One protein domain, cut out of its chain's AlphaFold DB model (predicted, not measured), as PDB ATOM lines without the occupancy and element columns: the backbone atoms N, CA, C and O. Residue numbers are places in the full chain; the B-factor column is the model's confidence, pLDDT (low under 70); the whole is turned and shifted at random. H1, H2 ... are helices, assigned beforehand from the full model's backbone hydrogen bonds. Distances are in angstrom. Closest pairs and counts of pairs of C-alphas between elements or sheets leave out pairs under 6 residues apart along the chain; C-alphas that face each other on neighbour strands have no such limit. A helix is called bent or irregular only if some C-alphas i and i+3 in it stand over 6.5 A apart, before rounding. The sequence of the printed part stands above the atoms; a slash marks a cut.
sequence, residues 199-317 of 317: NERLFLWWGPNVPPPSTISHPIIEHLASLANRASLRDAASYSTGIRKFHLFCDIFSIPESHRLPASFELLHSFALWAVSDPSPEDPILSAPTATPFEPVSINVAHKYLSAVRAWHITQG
ATOM      1  N   ASN A 199     -11.922  47.573  17.328       71.25
ATOM      2  CA  ASN A 199     -13.263  47.407  17.900       71.25
ATOM      3  C   ASN A 199     -14.430  47.507  16.900       71.25
ATOM      4  O   ASN A 199     -15.545  47.121  17.244       71.25
ATOM      5  N   GLU A 200     -14.202  48.008  15.688       77.50
ATOM      6  CA  GLU A 200     -15.239  48.156  14.664       77.50
ATOM      7  C   GLU A 200     -15.274  46.975  13.686       77.50
ATOM      8  O   GLU A 200     -16.279  46.772  13.006       77.50
ATOM      9  N   ARG A 201     -14.214  46.153  13.638       85.69
ATOM     10  CA  ARG A 201     -14.064  45.048  12.670       85.69
ATOM     11  C   ARG A 201     -15.214  44.055  12.702       85.69
ATOM     12  O   ARG A 201     -15.623  43.566  11.662       85.69
ATOM     13  N   LEU A 202     -15.751  43.770  13.886       82.62
ATOM     14  CA  LEU A 202     -16.876  42.847  14.050       82.62
ATOM     15  C   LEU A 202     -18.124  43.284  13.258       82.62
ATOM     16  O   LEU A 202     -18.892  42.438  12.804       82.62
ATOM     17  N   PHE A 203     -18.313  44.594  13.090       79.38
ATOM     18  CA  PHE A 203     -19.474  45.172  12.415       79.38
ATOM     19  C   PHE A 203     -19.160  45.611  10.986       79.38
ATOM     20  O   PHE A 203     -20.009  45.479  10.111       79.38
ATOM     21  N   LEU A 204     -17.955  46.141  10.761       82.31
ATOM     22  CA  LEU A 204     -17.526  46.690   9.477       82.31
ATOM     23  C   LEU A 204     -16.872  45.663   8.560       82.31
ATOM     24  O   LEU A 204     -16.564  46.013   7.431       82.31
ATOM     25  N   TRP A 205     -16.594  44.442   9.007       87.69
ATOM     26  CA  TRP A 205     -16.168  43.372   8.106       87.69
ATOM     27  C   TRP A 205     -17.354  42.463   7.829       87.69
ATOM     28  O   TRP A 205     -18.023  42.016   8.760       87.69
ATOM     29  N   TRP A 206     -17.611  42.187   6.556       85.12
ATOM     30  CA  TRP A 206     -18.763  41.403   6.107       85.12
ATOM     31  C   TRP A 206     -18.330  40.328   5.110       85.12
ATOM     32  O   TRP A 206     -17.191  40.312   4.654       85.12
ATOM     33  N   GLY A 207     -19.215  39.385   4.800       85.25
ATOM     34  CA  GLY A 207     -18.988  38.387   3.754       85.25
ATOM     35  C   GLY A 207     -19.739  38.740   2.470       85.25
ATOM     36  O   GLY A 207     -20.698  39.508   2.514       85.25
ATOM     37  N   PRO A 208     -19.344  38.174   1.319       84.69
ATOM     38  CA  PRO A 208     -20.102  38.314   0.075       84.69
ATOM     39  C   PRO A 208     -21.411  37.507   0.068       84.69
ATOM     40  O   PRO A 208     -22.245  37.715  -0.809       84.69
ATOM     41  N   ASN A 209     -21.584  36.567   1.002       84.62
ATOM     42  CA  ASN A 209     -22.768  35.720   1.067       84.62
ATOM     43  C   ASN A 209     -23.912  36.437   1.783       84.62
ATOM     44  O   ASN A 209     -23.705  37.088   2.806       84.62
ATOM     45  N   VAL A 210     -25.124  36.274   1.253       78.81
ATOM     46  CA  VAL A 210     -26.338  36.807   1.869       78.81
ATOM     47  C   VAL A 210     -26.892  35.764   2.837       78.81
ATOM     48  O   VAL A 210     -27.168  34.636   2.414       78.81
ATOM     49  N   PRO A 211     -27.055  36.109   4.119       70.75
ATOM     50  CA  PRO A 211     -27.588  35.188   5.103       70.75
ATOM     51  C   PRO A 211     -29.097  34.971   4.921       70.75
ATOM     52  O   PRO A 211     -29.797  35.861   4.425       70.75
ATOM     53  N   PRO A 212     -29.642  33.816   5.337       76.12
ATOM     54  CA  PRO A 212     -31.086  33.652   5.417       76.12
ATOM     55  C   PRO A 212     -31.684  34.648   6.430       76.12
ATOM     56  O   PRO A 212     -31.037  34.968   7.432       76.12
ATOM     57  N   PRO A 213     -32.926  35.128   6.223       75.56
ATOM     58  CA  PRO A 213     -33.574  36.032   7.167       75.56
ATOM     59  C   PRO A 213     -33.664  35.394   8.557       75.56
ATOM     60  O   PRO A 213     -34.279  34.343   8.733       75.56
ATOM     61  N   SER A 214     -33.062  36.041   9.555       71.88
ATOM     62  CA  SER A 214     -33.093  35.592  10.955       71.88
ATOM     63  C   SER A 214     -34.381  35.985  11.679       71.88
ATOM     64  O   SER A 214     -34.663  35.498  12.774       71.88
ATOM     65  N   THR A 215     -35.178  36.864  11.071       82.31
ATOM     66  CA  THR A 215     -36.449  37.353  11.599       82.31
ATOM     67  C   THR A 215     -37.479  37.507  10.482       82.31
ATOM     68  O   THR A 215     -37.147  37.469   9.297       82.31
ATOM     69  N   ILE A 216     -38.749  37.664  10.862       88.00
ATOM     70  CA  ILE A 216     -39.795  38.079   9.923       88.00
ATOM     71  C   ILE A 216     -39.474  39.472   9.367       88.00
ATOM     72  O   ILE A 216     -38.967  40.318  10.101       88.00
ATOM     73  N   SER A 217     -39.809  39.717   8.096       86.44
ATOM     74  CA  SER A 217     -39.582  41.024   7.470       86.44
ATOM     75  C   SER A 217     -40.564  42.051   8.031       86.44
ATOM     76  O   SER A 217     -41.696  42.204   7.570       86.44
ATOM     77  N   HIS A 218     -40.141  42.695   9.113       91.88
ATOM     78  CA  HIS A 218     -40.880  43.739   9.796       91.88
ATOM     79  C   HIS A 218     -39.876  44.739  10.388       91.88
ATOM     80  O   HIS A 218     -39.090  44.349  11.255       91.88
ATOM     81  N   PRO A 219     -39.932  46.035  10.025       88.06
ATOM     82  CA  PRO A 219     -38.895  47.013  10.377       88.06
ATOM     83  C   PRO A 219     -38.586  47.104  11.876       88.06
ATOM     84  O   PRO A 219     -37.433  47.233  12.278       88.06
ATOM     85  N   ILE A 220     -39.611  46.994  12.730       86.38
ATOM     86  CA  ILE A 220     -39.423  47.014  14.190       86.38
ATOM     87  C   ILE A 220     -38.692  45.755  14.674       86.38
ATOM     88  O   ILE A 220     -37.836  45.848  15.547       86.38
ATOM     89  N   ILE A 221     -39.002  44.584  14.109       81.94
ATOM     90  CA  ILE A 221     -38.384  43.319  14.524       81.94
ATOM     91  C   ILE A 221     -36.926  43.277  14.059       81.94
ATOM     92  O   ILE A 221     -36.053  42.918  14.844       81.94
ATOM     93  N   GLU A 222     -36.647  43.736  12.839       80.38
ATOM     94  CA  GLU A 222     -35.285  43.885  12.310       80.38
ATOM     95  C   GLU A 222     -34.455  44.866  13.158       80.38
ATOM     96  O   GLU A 222     -33.303  44.588  13.504       80.38
ATOM     97  N   HIS A 223     -35.051  45.988  13.578       77.56
ATOM     98  CA  HIS A 223     -34.391  46.956  14.455       77.56
ATOM     99  C   HIS A 223     -34.105  46.387  15.855       77.56
ATOM    100  O   HIS A 223     -32.991  46.532  16.365       77.56
ATOM    101  N   LEU A 224     -35.075  45.695  16.464       76.00
ATOM    102  CA  LEU A 224     -34.900  45.032  17.761       76.00
ATOM    103  C   LEU A 224     -33.845  43.923  17.695       76.00
ATOM    104  O   LEU A 224     -33.031  43.815  18.611       76.00
ATOM    105  N   ALA A 225     -33.804  43.148  16.609       74.31
ATOM    106  CA  ALA A 225     -32.774  42.138  16.384       74.31
ATOM    107  C   ALA A 225     -31.379  42.771  16.265       74.31
ATOM    108  O   ALA A 225     -30.434  42.295  16.891       74.31
ATOM    109  N   SER A 226     -31.248  43.893  15.550       71.62
ATOM    110  CA  SER A 226     -29.987  44.643  15.460       71.62
ATOM    111  C   SER A 226     -29.513  45.159  16.826       71.62
ATOM    112  O   SER A 226     -28.340  45.000  17.179       71.62
ATOM    113  N   LEU A 227     -30.418  45.725  17.633       70.12
ATOM    114  CA  LEU A 227     -30.117  46.187  18.993       70.12
ATOM    115  C   LEU A 227     -29.732  45.029  19.924       70.12
ATOM    116  O   LEU A 227     -28.740  45.130  20.647       70.12
ATOM    117  N   ALA A 228     -30.473  43.919  19.881       69.44
ATOM    118  CA  ALA A 228     -30.209  42.729  20.687       69.44
ATOM    119  C   ALA A 228     -28.870  42.070  20.327       69.44
ATOM    120  O   ALA A 228     -28.117  41.694  21.227       69.44
ATOM    121  N   ASN A 229     -28.536  41.990  19.035       69.12
ATOM    122  CA  ASN A 229     -27.244  41.493  18.560       69.12
ATOM    123  C   ASN A 229     -26.097  42.358  19.089       69.12
ATOM    124  O   ASN A 229     -25.128  41.825  19.621       69.12
ATOM    125  N   ARG A 230     -26.227  43.689  19.033       66.94
ATOM    126  CA  ARG A 230     -25.218  44.612  19.580       66.94
ATOM    127  C   ARG A 230     -25.081  44.503  21.099       66.94
ATOM    128  O   ARG A 230     -23.962  44.493  21.598       66.94
ATOM    129  N   ALA A 231     -26.191  44.393  21.827       64.75
ATOM    130  CA  ALA A 231     -26.196  44.314  23.291       64.75
ATOM    131  C   ALA A 231     -25.703  42.960  23.835       64.75
ATOM    132  O   ALA A 231     -25.183  42.888  24.947       64.75
ATOM    133  N   SER A 232     -25.850  41.886  23.056       62.16
ATOM    134  CA  SER A 232     -25.436  40.530  23.442       62.16
ATOM    135  C   SER A 232     -23.919  40.311  23.343       62.16
ATOM    136  O   SER A 232     -23.385  39.344  23.892       62.16
ATOM    137  N   LEU A 233     -23.198  41.219  22.679       63.69
ATOM    138  CA  LEU A 233     -21.745  41.184  22.551       63.69
ATOM    139  C   LEU A 233     -21.099  41.756  23.819       63.69
ATOM    140  O   LEU A 233     -20.910  42.960  23.955       63.69
ATOM    141  N   ARG A 234     -20.736  40.866  24.751       55.81
ATOM    142  CA  ARG A 234     -20.105  41.235  26.034       55.81
ATOM    143  C   ARG A 234     -18.738  41.926  25.892       55.81
ATOM    144  O   ARG A 234     -18.359  42.652  26.801       55.81
ATOM    145  N   ASP A 235     -17.999  41.686  24.802       62.78
ATOM    146  CA  ASP A 235     -16.628  42.190  24.605       62.78
ATOM    147  C   ASP A 235     -16.256  42.314  23.107       62.78
ATOM    148  O   ASP A 235     -15.508  41.512  22.539       62.78
ATOM    149  N   ALA A 236     -16.817  43.324  22.428       57.91
ATOM    150  CA  ALA A 236     -16.580  43.567  20.997       57.91
ATOM    151  C   ALA A 236     -15.097  43.852  20.661       57.91
ATOM    152  O   ALA A 236     -14.607  43.483  19.588       57.91
ATOM    153  N   ALA A 237     -14.355  44.460  21.593       59.28
ATOM    154  CA  ALA A 237     -12.940  44.774  21.412       59.28
ATOM    155  C   ALA A 237     -12.069  43.504  21.387       59.28
ATOM    156  O   ALA A 237     -11.199  43.373  20.525       59.28
ATOM    157  N   SER A 238     -12.339  42.522  22.250       64.44
ATOM    158  CA  SER A 238     -11.620  41.237  22.272       64.44
ATOM    159  C   SER A 238     -11.888  40.372  21.038       64.44
ATOM    160  O   SER A 238     -10.967  39.740  20.503       64.44
ATOM    161  N   TYR A 239     -13.113  40.402  20.499       78.44
ATOM    162  CA  TYR A 239     -13.450  39.668  19.272       78.44
ATOM    163  C   TYR A 239     -12.651  40.135  18.051       78.44
ATOM    164  O   TYR A 239     -12.287  39.350  17.174       78.44
ATOM    165  N   SER A 240     -12.278  41.404  18.038       80.44
ATOM    166  CA  SER A 240     -11.592  42.052  16.924       80.44
ATOM    167  C   SER A 240     -10.206  41.475  16.618       80.44
ATOM    168  O   SER A 240      -9.757  41.482  15.467       80.44
ATOM    169  N   THR A 241      -9.519  40.956  17.638       82.81
ATOM    170  CA  THR A 241      -8.219  40.288  17.482       82.81
ATOM    171  C   THR A 241      -8.385  38.898  16.878       82.81
ATOM    172  O   THR A 241      -7.625  38.520  15.986       82.81
ATOM    173  N   GLY A 242      -9.409  38.153  17.306       87.44
ATOM    174  CA  GLY A 242      -9.690  36.817  16.779       87.44
ATOM    175  C   GLY A 242     -10.127  36.828  15.323       87.44
ATOM    176  O   GLY A 242      -9.609  36.051  14.525       87.44
ATOM    177  N   ILE A 243     -10.994  37.774  14.959       89.62
ATOM    178  CA  ILE A 243     -11.434  37.969  13.573       89.62
ATOM    179  C   ILE A 243     -10.235  38.336  12.691       89.62
ATOM    180  O   ILE A 243     -10.022  37.713  11.652       89.62
ATOM    181  N   ARG A 244      -9.375  39.271  13.130       90.44
ATOM    182  CA  ARG A 244      -8.130  39.594  12.412       90.44
ATOM    183  C   ARG A 244      -7.287  38.344  12.165       90.44
ATOM    184  O   ARG A 244      -6.823  38.148  11.047       90.44
ATOM    185  N   LYS A 245      -7.079  37.514  13.189       89.06
ATOM    186  CA  LYS A 245      -6.214  36.336  13.073       89.06
ATOM    187  C   LYS A 245      -6.806  35.252  12.172       89.06
ATOM    188  O   LYS A 245      -6.069  34.636  11.410       89.06
ATOM    189  N   PHE A 246      -8.124  35.078  12.192       91.94
ATOM    190  CA  PHE A 246      -8.827  34.196  11.262       91.94
ATOM    191  C   PHE A 246      -8.673  34.648   9.807       91.94
ATOM    192  O   PHE A 246      -8.340  33.847   8.935       91.94
ATOM    193  N   HIS A 247      -8.843  35.944   9.533       92.25
ATOM    194  CA  HIS A 247      -8.639  36.467   8.184       92.25
ATOM    195  C   HIS A 247      -7.174  36.410   7.742       92.25
ATOM    196  O   HIS A 247      -6.927  36.188   6.562       92.25
ATOM    197  N   LEU A 248      -6.220  36.545   8.669       90.69
ATOM    198  CA  LEU A 248      -4.797  36.368   8.381       90.69
ATOM    199  C   LEU A 248      -4.492  34.928   7.968       90.69
ATOM    200  O   LEU A 248      -3.860  34.716   6.942       90.69
ATOM    201  N   PHE A 249      -4.997  33.951   8.722       91.31
ATOM    202  CA  PHE A 249      -4.946  32.541   8.339       91.31
ATOM    203  C   PHE A 249      -5.527  32.332   6.936       91.31
ATOM    204  O   PHE A 249      -4.878  31.761   6.065       91.31
ATOM    205  N   CYS A 250      -6.716  32.870   6.677       89.38
ATOM    206  CA  CYS A 250      -7.344  32.742   5.370       89.38
ATOM    207  C   CYS A 250      -6.516  33.390   4.247       89.38
ATOM    208  O   CYS A 250      -6.483  32.859   3.144       89.38
ATOM    209  N   ASP A 251      -5.846  34.513   4.504       88.19
ATOM    210  CA  ASP A 251      -4.969  35.166   3.529       88.19
ATOM    211  C   ASP A 251      -3.704  34.326   3.262       88.19
ATOM    212  O   ASP A 251      -3.337  34.144   2.104       88.19
ATOM    213  N   ILE A 252      -3.093  33.748   4.304       85.31
ATOM    214  CA  ILE A 252      -1.916  32.863   4.202       85.31
ATOM    215  C   ILE A 252      -2.221  31.633   3.339       85.31
ATOM    216  O   ILE A 252      -1.432  31.273   2.469       85.31
ATOM    217  N   PHE A 253      -3.379  31.008   3.553       84.88
ATOM    218  CA  PHE A 253      -3.800  29.808   2.825       84.88
ATOM    219  C   PHE A 253      -4.652  30.112   1.584       84.88
ATOM    220  O   PHE A 253      -5.234  29.202   1.002       84.88
ATOM    221  N   SER A 254      -4.723  31.380   1.159       87.31
ATOM    222  CA  SER A 254      -5.455  31.816  -0.042       87.31
ATOM    223  C   SER A 254      -6.932  31.382  -0.081       87.31
ATOM    224  O   SER A 254      -7.484  31.082  -1.138       87.31
ATOM    225  N   ILE A 255      -7.602  31.369   1.074       86.06
ATOM    226  CA  ILE A 255      -9.019  31.021   1.207       86.06
ATOM    227  C   ILE A 255      -9.893  32.165   0.654       86.06
ATOM    228  O   ILE A 255      -9.789  33.298   1.145       86.06
ATOM    229  N   PRO A 256     -10.789  31.914  -0.322       85.38
ATOM    230  CA  PRO A 256     -11.674  32.941  -0.880       85.38
ATOM    231  C   PRO A 256     -12.622  33.549   0.163       85.38
ATOM    232  O   PRO A 256     -13.106  32.832   1.035       85.38
ATOM    233  N   GLU A 257     -12.946  34.843   0.048       87.50
ATOM    234  CA  GLU A 257     -13.864  35.553   0.968       87.50
ATOM    235  C   GLU A 257     -15.244  34.872   1.076       87.50
ATOM    236  O   GLU A 257     -15.829  34.828   2.155       87.50
ATOM    237  N   SER A 258     -15.729  34.249  -0.006       87.50
ATOM    238  CA  SER A 258     -16.991  33.492  -0.030       87.50
ATOM    239  C   SER A 258     -17.003  32.245   0.854       87.50
ATOM    240  O   SER A 258     -18.075  31.744   1.166       87.50
ATOM    241  N   HIS A 259     -15.843  31.737   1.273       84.31
ATOM    242  CA  HIS A 259     -15.747  30.600   2.194       84.31
ATOM    243  C   HIS A 259     -15.536  31.026   3.648       84.31
ATOM    244  O   HIS A 259     -15.520  30.177   4.533       84.31
ATOM    245  N   ARG A 260     -15.331  32.323   3.913       90.94
ATOM    246  CA  ARG A 260     -15.004  32.820   5.260       90.94
ATOM    247  C   ARG A 260     -16.249  33.075   6.104       90.94
ATOM    248  O   ARG A 260     -16.144  33.075   7.326       90.94
ATOM    249  N   LEU A 261     -17.400  33.283   5.463       86.50
ATOM    250  CA  LEU A 261     -18.672  33.574   6.116       86.50
ATOM    251  C   LEU A 261     -19.853  33.041   5.277       86.50
ATOM    252  O   LEU A 261     -20.166  33.661   4.262       86.50
ATOM    253  N   PRO A 262     -20.515  31.934   5.659       88.56
ATOM    254  CA  PRO A 262     -20.187  31.095   6.804       88.56
ATOM    255  C   PRO A 262     -18.941  30.237   6.542       88.56
ATOM    256  O   PRO A 262     -18.813  29.587   5.508       88.56
ATOM    257  N   ALA A 263     -18.028  30.213   7.505       88.31
ATOM    258  CA  ALA A 263     -16.891  29.314   7.552       88.31
ATOM    259  C   ALA A 263     -17.356  27.880   7.826       88.31
ATOM    260  O   ALA A 263     -18.124  27.622   8.757       88.31
ATOM    261  N   SER A 264     -16.857  26.933   7.031       85.38
ATOM    262  CA  SER A 264     -17.116  25.510   7.244       85.38
ATOM    263  C   SER A 264     -16.416  24.994   8.506       85.38
ATOM    264  O   SER A 264     -15.448  25.583   8.996       85.38
ATOM    265  N   PHE A 265     -16.871  23.846   9.017       85.75
ATOM    266  CA  PHE A 265     -16.185  23.161  10.113       85.75
ATOM    267  C   PHE A 265     -14.719  22.876   9.770       85.75
ATOM    268  O   PHE A 265     -13.848  23.143  10.589       85.75
ATOM    269  N   GLU A 266     -14.451  22.388   8.556       83.44
ATOM    270  CA  GLU A 266     -13.095  22.106   8.077       83.44
ATOM    271  C   GLU A 266     -12.212  23.352   8.176       83.44
ATOM    272  O   GLU A 266     -11.138  23.300   8.770       83.44
ATOM    273  N   LEU A 267     -12.708  24.500   7.704       84.31
ATOM    274  CA  LEU A 267     -11.967  25.757   7.744       84.31
ATOM    275  C   LEU A 267     -11.688  26.225   9.180       84.31
ATOM    276  O   LEU A 267     -10.567  26.629   9.495       84.31
ATOM    277  N   LEU A 268     -12.688  26.160  10.064       86.75
ATOM    278  CA  LEU A 268     -12.544  26.548  11.471       86.75
ATOM    279  C   LEU A 268     -11.619  25.601  12.242       86.75
ATOM    280  O   LEU A 268     -10.847  26.047  13.092       86.75
ATOM    281  N   HIS A 269     -11.676  24.304  11.941       82.50
ATOM    282  CA  HIS A 269     -10.821  23.298  12.556       82.50
ATOM    283  C   HIS A 269      -9.364  23.470  12.115       82.50
ATOM    284  O   HIS A 269      -8.473  23.521  12.963       82.50
ATOM    285  N   SER A 270      -9.119  23.670  10.816       83.06
ATOM    286  CA  SER A 270      -7.791  23.995  10.287       83.06
ATOM    287  C   SER A 270      -7.241  25.295  10.870       83.06
ATOM    288  O   SER A 270      -6.076  25.340  11.261       83.06
ATOM    289  N   PHE A 271      -8.075  26.333  11.004       88.94
ATOM    290  CA  PHE A 271      -7.684  27.574  11.673       88.94
ATOM    291  C   PHE A 271      -7.267  27.328  13.126       88.94
ATOM    292  O   PHE A 271      -6.237  27.840  13.558       88.94
ATOM    293  N   ALA A 272      -8.043  26.544  13.879       83.81
ATOM    294  CA  ALA A 272      -7.737  26.240  15.272       83.81
ATOM    295  C   ALA A 272      -6.392  25.517  15.412       83.81
ATOM    296  O   ALA A 272      -5.588  25.908  16.256       83.81
ATOM    297  N   LEU A 273      -6.135  24.517  14.560       81.94
ATOM    298  CA  LEU A 273      -4.866  23.787  14.518       81.94
ATOM    299  C   LEU A 273      -3.703  24.721  14.179       81.94
ATOM    300  O   LEU A 273      -2.714  24.746  14.908       81.94
ATOM    301  N   TRP A 274      -3.833  25.539  13.131       85.75
ATOM    302  CA  TRP A 274      -2.794  26.495  12.743       85.75
ATOM    303  C   TRP A 274      -2.520  27.527  13.844       85.75
ATOM    304  O   TRP A 274      -1.365  27.798  14.160       85.75
ATOM    305  N   ALA A 275      -3.564  28.066  14.479       82.56
ATOM    306  CA  ALA A 275      -3.432  29.119  15.482       82.56
ATOM    307  C   ALA A 275      -2.695  28.658  16.748       82.56
ATOM    308  O   ALA A 275      -2.048  29.479  17.391       82.56
ATOM    309  N   VAL A 276      -2.793  27.379  17.124       81.00
ATOM    310  CA  VAL A 276      -2.103  26.826  18.306       81.00
ATOM    311  C   VAL A 276      -0.767  26.161  17.978       81.00
ATOM    312  O   VAL A 276      -0.052  25.772  18.899       81.00
ATOM    313  N   SER A 277      -0.449  25.999  16.692       79.12
ATOM    314  CA  SER A 277       0.769  25.324  16.250       79.12
ATOM    315  C   SER A 277       1.980  26.226  16.425       79.12
ATOM    316  O   SER A 277       2.072  27.281  15.800       79.12
ATOM    317  N   ASP A 278       2.909  25.774  17.262       75.06
ATOM    318  CA  ASP A 278       4.230  26.368  17.439       75.06
ATOM    319  C   ASP A 278       5.255  25.488  16.699       75.06
ATOM    320  O   ASP A 278       5.603  24.414  17.200       75.06
ATOM    321  N   PRO A 279       5.641  25.838  15.457       66.44
ATOM    322  CA  PRO A 279       6.521  24.999  14.653       66.44
ATOM    323  C   PRO A 279       7.913  24.922  15.290       66.44
ATOM    324  O   PRO A 279       8.590  25.935  15.465       66.44
ATOM    325  N   SER A 280       8.366  23.706  15.606       64.31
ATOM    326  CA  SER A 280       9.754  23.487  16.018       64.31
ATOM    327  C   SER A 280      10.692  23.800  14.846       64.31
ATOM    328  O   SER A 280      10.428  23.332  13.736       64.31
ATOM    329  N   PRO A 281      11.816  24.505  15.070       59.69
ATOM    330  CA  PRO A 281      12.826  24.747  14.036       59.69
ATOM    331  C   PRO A 281      13.498  23.461  13.520       59.69
ATOM    332  O   PRO A 281      14.250  23.502  12.549       59.69
ATOM    333  N   GLU A 282      13.255  22.321  14.173       57.19
ATOM    334  CA  GLU A 282      13.759  21.006  13.774       57.19
ATOM    335  C   GLU A 282      12.819  20.269  12.808       57.19
ATOM    336  O   GLU A 282      13.199  19.233  12.264       57.19
ATOM    337  N   ASP A 283      11.601  20.775  12.578       66.69
ATOM    338  CA  ASP A 283      10.649  20.147  11.663       66.69
ATOM    339  C   ASP A 283      10.955  20.571  10.212       66.69
ATOM    340  O   ASP A 283      10.750  21.738   9.853       66.69
ATOM    341  N   PRO A 284      11.432  19.654   9.348       59.75
ATOM    342  CA  PRO A 284      11.845  19.983   7.985       59.75
ATOM    343  C   PRO A 284      10.680  20.425   7.086       59.75
ATOM    344  O   PRO A 284      10.919  21.079   6.071       59.75
ATOM    345  N   ILE A 285       9.431  20.106   7.444       62.28
ATOM    346  CA  ILE A 285       8.232  20.517   6.699       62.28
ATOM    347  C   ILE A 285       7.830  21.945   7.091       62.28
ATOM    348  O   ILE A 285       7.431  22.735   6.235       62.28
ATOM    349  N   LEU A 286       7.973  22.297   8.372       58.91
ATOM    350  CA  LEU A 286       7.577  23.603   8.914       58.91
ATOM    351  C   LEU A 286       8.701  24.655   8.885       58.91
ATOM    352  O   LEU A 286       8.417  25.836   9.070       58.91
ATOM    353  N   SER A 287       9.946  24.252   8.609       55.19
ATOM    354  CA  SER A 287      11.142  25.122   8.624       55.19
ATOM    355  C   SER A 287      11.688  25.476   7.231       55.19
ATOM    356  O   SER A 287      12.752  26.083   7.110       55.19
ATOM    357  N   ALA A 288      10.989  25.093   6.158       57.66
ATOM    358  CA  ALA A 288      11.396  25.402   4.788       57.66
ATOM    359  C   ALA A 288      11.417  26.929   4.516       57.66
ATOM    360  O   ALA A 288      10.655  27.680   5.112       57.66
ATOM    361  N   PRO A 289      12.222  27.446   3.569       46.31
ATOM    362  CA  PRO A 289      12.214  28.873   3.205       46.31
ATOM    363  C   PRO A 289      10.886  29.362   2.585       46.31
ATOM    364  O   PRO A 289      10.652  30.565   2.493       46.31
ATOM    365  N   THR A 290      10.004  28.437   2.194       54.03
ATOM    366  CA  THR A 290       8.594  28.659   1.820       54.03
ATOM    367  C   THR A 290       7.620  28.385   2.975       54.03
ATOM    368  O   THR A 290       6.430  28.195   2.731       54.03
ATOM    369  N   ALA A 291       8.105  28.290   4.217       61.59
ATOM    370  CA  ALA A 291       7.303  27.911   5.371       61.59
ATOM    371  C   ALA A 291       6.144  28.879   5.590       61.59
ATOM    372  O   ALA A 291       6.301  30.105   5.577       61.59
ATOM    373  N   THR A 292       4.978  28.289   5.834       65.44
ATOM    374  CA  THR A 292       3.794  28.991   6.307       65.44
ATOM    375  C   THR A 292       4.178  29.826   7.528       65.44
ATOM    376  O   THR A 292       4.734  29.279   8.477       65.44
ATOM    377  N   PRO A 293       3.908  31.138   7.549       71.69
ATOM    378  CA  PRO A 293       4.168  31.926   8.738       71.69
ATOM    379  C   PRO A 293       3.206  31.513   9.860       71.69
ATOM    380  O   PRO A 293       2.004  31.357   9.634       71.69
ATOM    381  N   PHE A 294       3.735  31.356  11.072       72.75
ATOM    382  CA  PHE A 294       2.963  31.033  12.271       72.75
ATOM    383  C   PHE A 294       3.032  32.181  13.276       72.75
ATOM    384  O   PHE A 294       4.042  32.868  13.408       72.75
ATOM    385  N   GLU A 295       1.938  32.371  14.005       73.31
ATOM    386  CA  GLU A 295       1.868  33.273  15.151       73.31
ATOM    387  C   GLU A 295       1.147  32.518  16.281       73.31
ATOM    388  O   GLU A 295      -0.044  32.763  16.508       73.31
ATOM    389  N   PRO A 296       1.808  31.536  16.925       79.62
ATOM    390  CA  PRO A 296       1.159  30.612  17.847       79.62
ATOM    391  C   PRO A 296       0.502  31.343  19.015       79.62
ATOM    392  O   PRO A 296       1.032  32.307  19.571       79.62
ATOM    393  N   VAL A 297      -0.673  30.866  19.409       77.19
ATOM    394  CA  VAL A 297      -1.385  31.317  20.603       77.19
ATOM    395  C   VAL A 297      -1.765  30.137  21.475       77.19
ATOM    396  O   VAL A 297      -1.885  29.002  21.024       77.19
ATOM    397  N   SER A 298      -2.015  30.410  22.753       79.00
ATOM    398  CA  SER A 298      -2.529  29.375  23.643       79.00
ATOM    399  C   SER A 298      -3.890  28.846  23.170       79.00
ATOM    400  O   SER A 298      -4.693  29.577  22.584       79.00
ATOM    401  N   ILE A 299      -4.198  27.597  23.525       73.88
ATOM    402  CA  ILE A 299      -5.497  26.955  23.254       73.88
ATOM    403  C   ILE A 299      -6.667  27.825  23.748       73.88
ATOM    404  O   ILE A 299      -7.664  27.993  23.051       73.88
ATOM    405  N   ASN A 300      -6.525  28.460  24.915       75.38
ATOM    406  CA  ASN A 300      -7.550  29.352  25.462       75.38
ATOM    407  C   ASN A 300      -7.779  30.591  24.585       75.38
ATOM    408  O   ASN A 300      -8.909  31.052  24.439       75.38
ATOM    409  N   VAL A 301      -6.715  31.141  23.999       77.12
ATOM    410  CA  VAL A 301      -6.817  32.271  23.069       77.12
ATOM    411  C   VAL A 301      -7.425  31.811  21.743       77.12
ATOM    412  O   VAL A 301      -8.311  32.488  21.231       77.12
ATOM    413  N   ALA A 302      -7.066  30.626  21.243       80.31
ATOM    414  CA  ALA A 302      -7.719  30.035  20.074       80.31
ATOM    415  C   ALA A 302      -9.228  29.815  20.303       80.31
ATOM    416  O   ALA A 302     -10.030  30.135  19.429       80.31
ATOM    417  N   HIS A 303      -9.649  29.388  21.500       79.69
ATOM    418  CA  HIS A 303     -11.071  29.292  21.863       79.69
ATOM    419  C   HIS A 303     -11.774  30.656  21.826       79.69
ATOM    420  O   HIS A 303     -12.901  30.764  21.335       79.69
ATOM    421  N   LYS A 304     -11.115  31.715  22.318       84.38
ATOM    422  CA  LYS A 304     -11.633  33.089  22.220       84.38
ATOM    423  C   LYS A 304     -11.727  33.542  20.766       84.38
ATOM    424  O   LYS A 304     -12.710  34.176  20.400       84.38
ATOM    425  N   TYR A 305     -10.764  33.179  19.923       88.75
ATOM    426  CA  TYR A 305     -10.795  33.504  18.498       88.75
ATOM    427  C   TYR A 305     -11.906  32.765  17.759       88.75
ATOM    428  O   TYR A 305     -12.639  33.396  17.010       88.75
ATOM    429  N   LEU A 306     -12.117  31.478  18.031       86.00
ATOM    430  CA  LEU A 306     -13.268  30.742  17.501       86.00
ATOM    431  C   LEU A 306     -14.591  31.345  17.983       86.00
ATOM    432  O   LEU A 306     -15.531  31.475  17.203       86.00
ATOM    433  N   SER A 307     -14.657  31.781  19.244       85.62
ATOM    434  CA  SER A 307     -15.824  32.494  19.777       85.62
ATOM    435  C   SER A 307     -16.044  33.837  19.078       85.62
ATOM    436  O   SER A 307     -17.184  34.211  18.832       85.62
ATOM    437  N   ALA A 308     -14.966  34.535  18.712       87.25
ATOM    438  CA  ALA A 308     -15.016  35.772  17.944       87.25
ATOM    439  C   ALA A 308     -15.523  35.550  16.521       87.25
ATOM    440  O   ALA A 308     -16.405  36.271  16.068       87.25
ATOM    441  N   VAL A 309     -15.004  34.527  15.838       87.19
ATOM    442  CA  VAL A 309     -15.464  34.146  14.500       87.19
ATOM    443  C   VAL A 309     -16.934  33.740  14.564       87.19
ATOM    444  O   VAL A 309     -17.725  34.223  13.765       87.19
ATOM    445  N   ARG A 310     -17.347  32.966  15.573       85.12
ATOM    446  CA  ARG A 310     -18.760  32.634  15.804       85.12
ATOM    447  C   ARG A 310     -19.625  33.875  16.043       85.12
ATOM    448  O   ARG A 310     -20.703  33.971  15.468       85.12
ATOM    449  N   ALA A 311     -19.183  34.806  16.885       82.12
ATOM    450  CA  ALA A 311     -19.906  36.051  17.138       82.12
ATOM    451  C   ALA A 311     -20.034  36.891  15.860       82.12
ATOM    452  O   ALA A 311     -21.096  37.449  15.599       82.12
ATOM    453  N   TRP A 312     -18.984  36.922  15.038       85.88
ATOM    454  CA  TRP A 312     -19.000  37.555  13.724       85.88
ATOM    455  C   TRP A 312     -20.017  36.903  12.787       85.88
ATOM    456  O   TRP A 312     -20.793  37.628  12.176       85.88
ATOM    457  N   HIS A 313     -20.103  35.568  12.765       82.81
ATOM    458  CA  HIS A 313     -21.127  34.859  11.993       82.81
ATOM    459  C   HIS A 313     -22.526  35.308  12.395       82.81
ATOM    460  O   HIS A 313     -23.237  35.877  11.583       82.81
ATOM    461  N   ILE A 314     -22.847  35.193  13.685       76.94
ATOM    462  CA  ILE A 314     -24.160  35.566  14.230       76.94
ATOM    463  C   ILE A 314     -24.497  37.044  13.971       76.94
ATOM    464  O   ILE A 314     -25.655  37.390  13.750       76.94
ATOM    465  N   THR A 315     -23.501  37.932  14.032       76.12
ATOM    466  CA  THR A 315     -23.711  39.374  13.830       76.12
ATOM    467  C   THR A 315     -24.048  39.696  12.377       76.12
ATOM    468  O   THR A 315     -24.832  40.609  12.129       76.12
ATOM    469  N   GLN A 316     -23.453  38.965  11.436       76.25
ATOM    470  CA  GLN A 316     -23.630  39.191  10.005       76.25
ATOM    471  C   GLN A 316     -24.790  38.383   9.406       76.25
ATOM    472  O   GLN A 316     -25.234  38.730   8.315       76.25
ATOM    473  N   GLY A 317     -25.300  37.368  10.116       61.72
ATOM    474  CA  GLY A 317     -26.417  36.506   9.713       61.72
ATOM    475  C   GLY A 317     -26.001  35.046   9.626       61.72
ATOM    476  O   GLY A 317     -26.070  34.452   8.534       61.72
TER     477      GLY A 317
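This is residues 199 to 317 of the 317 residues of an uncharacterized protein of Rhizopogon vesiculosus (UniProt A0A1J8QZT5). A long, rod-like group of helices: the longest, H5, and H3 cross almost at right angles in the middle, with H1 and H4 packing on this crossed pair. H2 reaches out toward one end of the rod, where residues 216 to 221 stick out; the long link 277 to 298 makes the other end, where residues 280 to 285 stick out. The 119 printed residues include five named helices, H1 to H5 in chain order, and no named strand: the class is all helix. The whole is only just loose, close to compact, with a radius of gyration of the C-alphas of 16.6 A and spans of 59 by 26 by 21 A.

H5, residues 299 to 316, is 25.6 A long, from C-alpha 299 at (-5.497, 26.955, 23.254) to C-alpha 316 at (-23.630, 39.191, 10.005). H3, residues 236 to 252, measures 24.7 A, H2, residues 219 to 232, 19.8 A, and H4, residues 265 to 276, 16.7 A. H1, residues 199 to 204, begins at C-alpha 199 at (-13.263, 47.407, 17.900), measures 9.5 A and is only just irregular: C-alphas 199 and 202 are 7.0 A apart.

H5 is the hub, touching four helices. It touches H3 about perpendicular at 84 degrees, closest at the C-alphas of Gly 242 and Tyr 305, 3.9 A. H4 and H5 form a helical hairpin at 38 degrees, only just a steep tilt; the C-alphas of Val 276 and Ile 299 are closest, 6.0 A. H1 touches H3, closest at the C-alphas of Asn 199 and Ala 237, 4.4 A. H2 and H5 only just touch, only at their ends, with 3 pairs of C-alphas within 8 A, the closest Asn 229 and Thr 315 at 6.3 A. H2 and H4 are apart. Every O i to N i+4 pair is within hydrogen-bond range in H2, H4 and H5, against 1 of 2 in H1 and 11 of 13 in H3.

The C-alphas farthest apart, of His 218 and Glu 282, are 59.3 A apart. The printed part has no cut. The links H1 to H2, H3 to H4 and H4 to H5 are long, and H2 to H3 is tight. The mean pLDDT of the printed part is 78.0, with residues 228 to 238, 279 to 292 and 317 under 70.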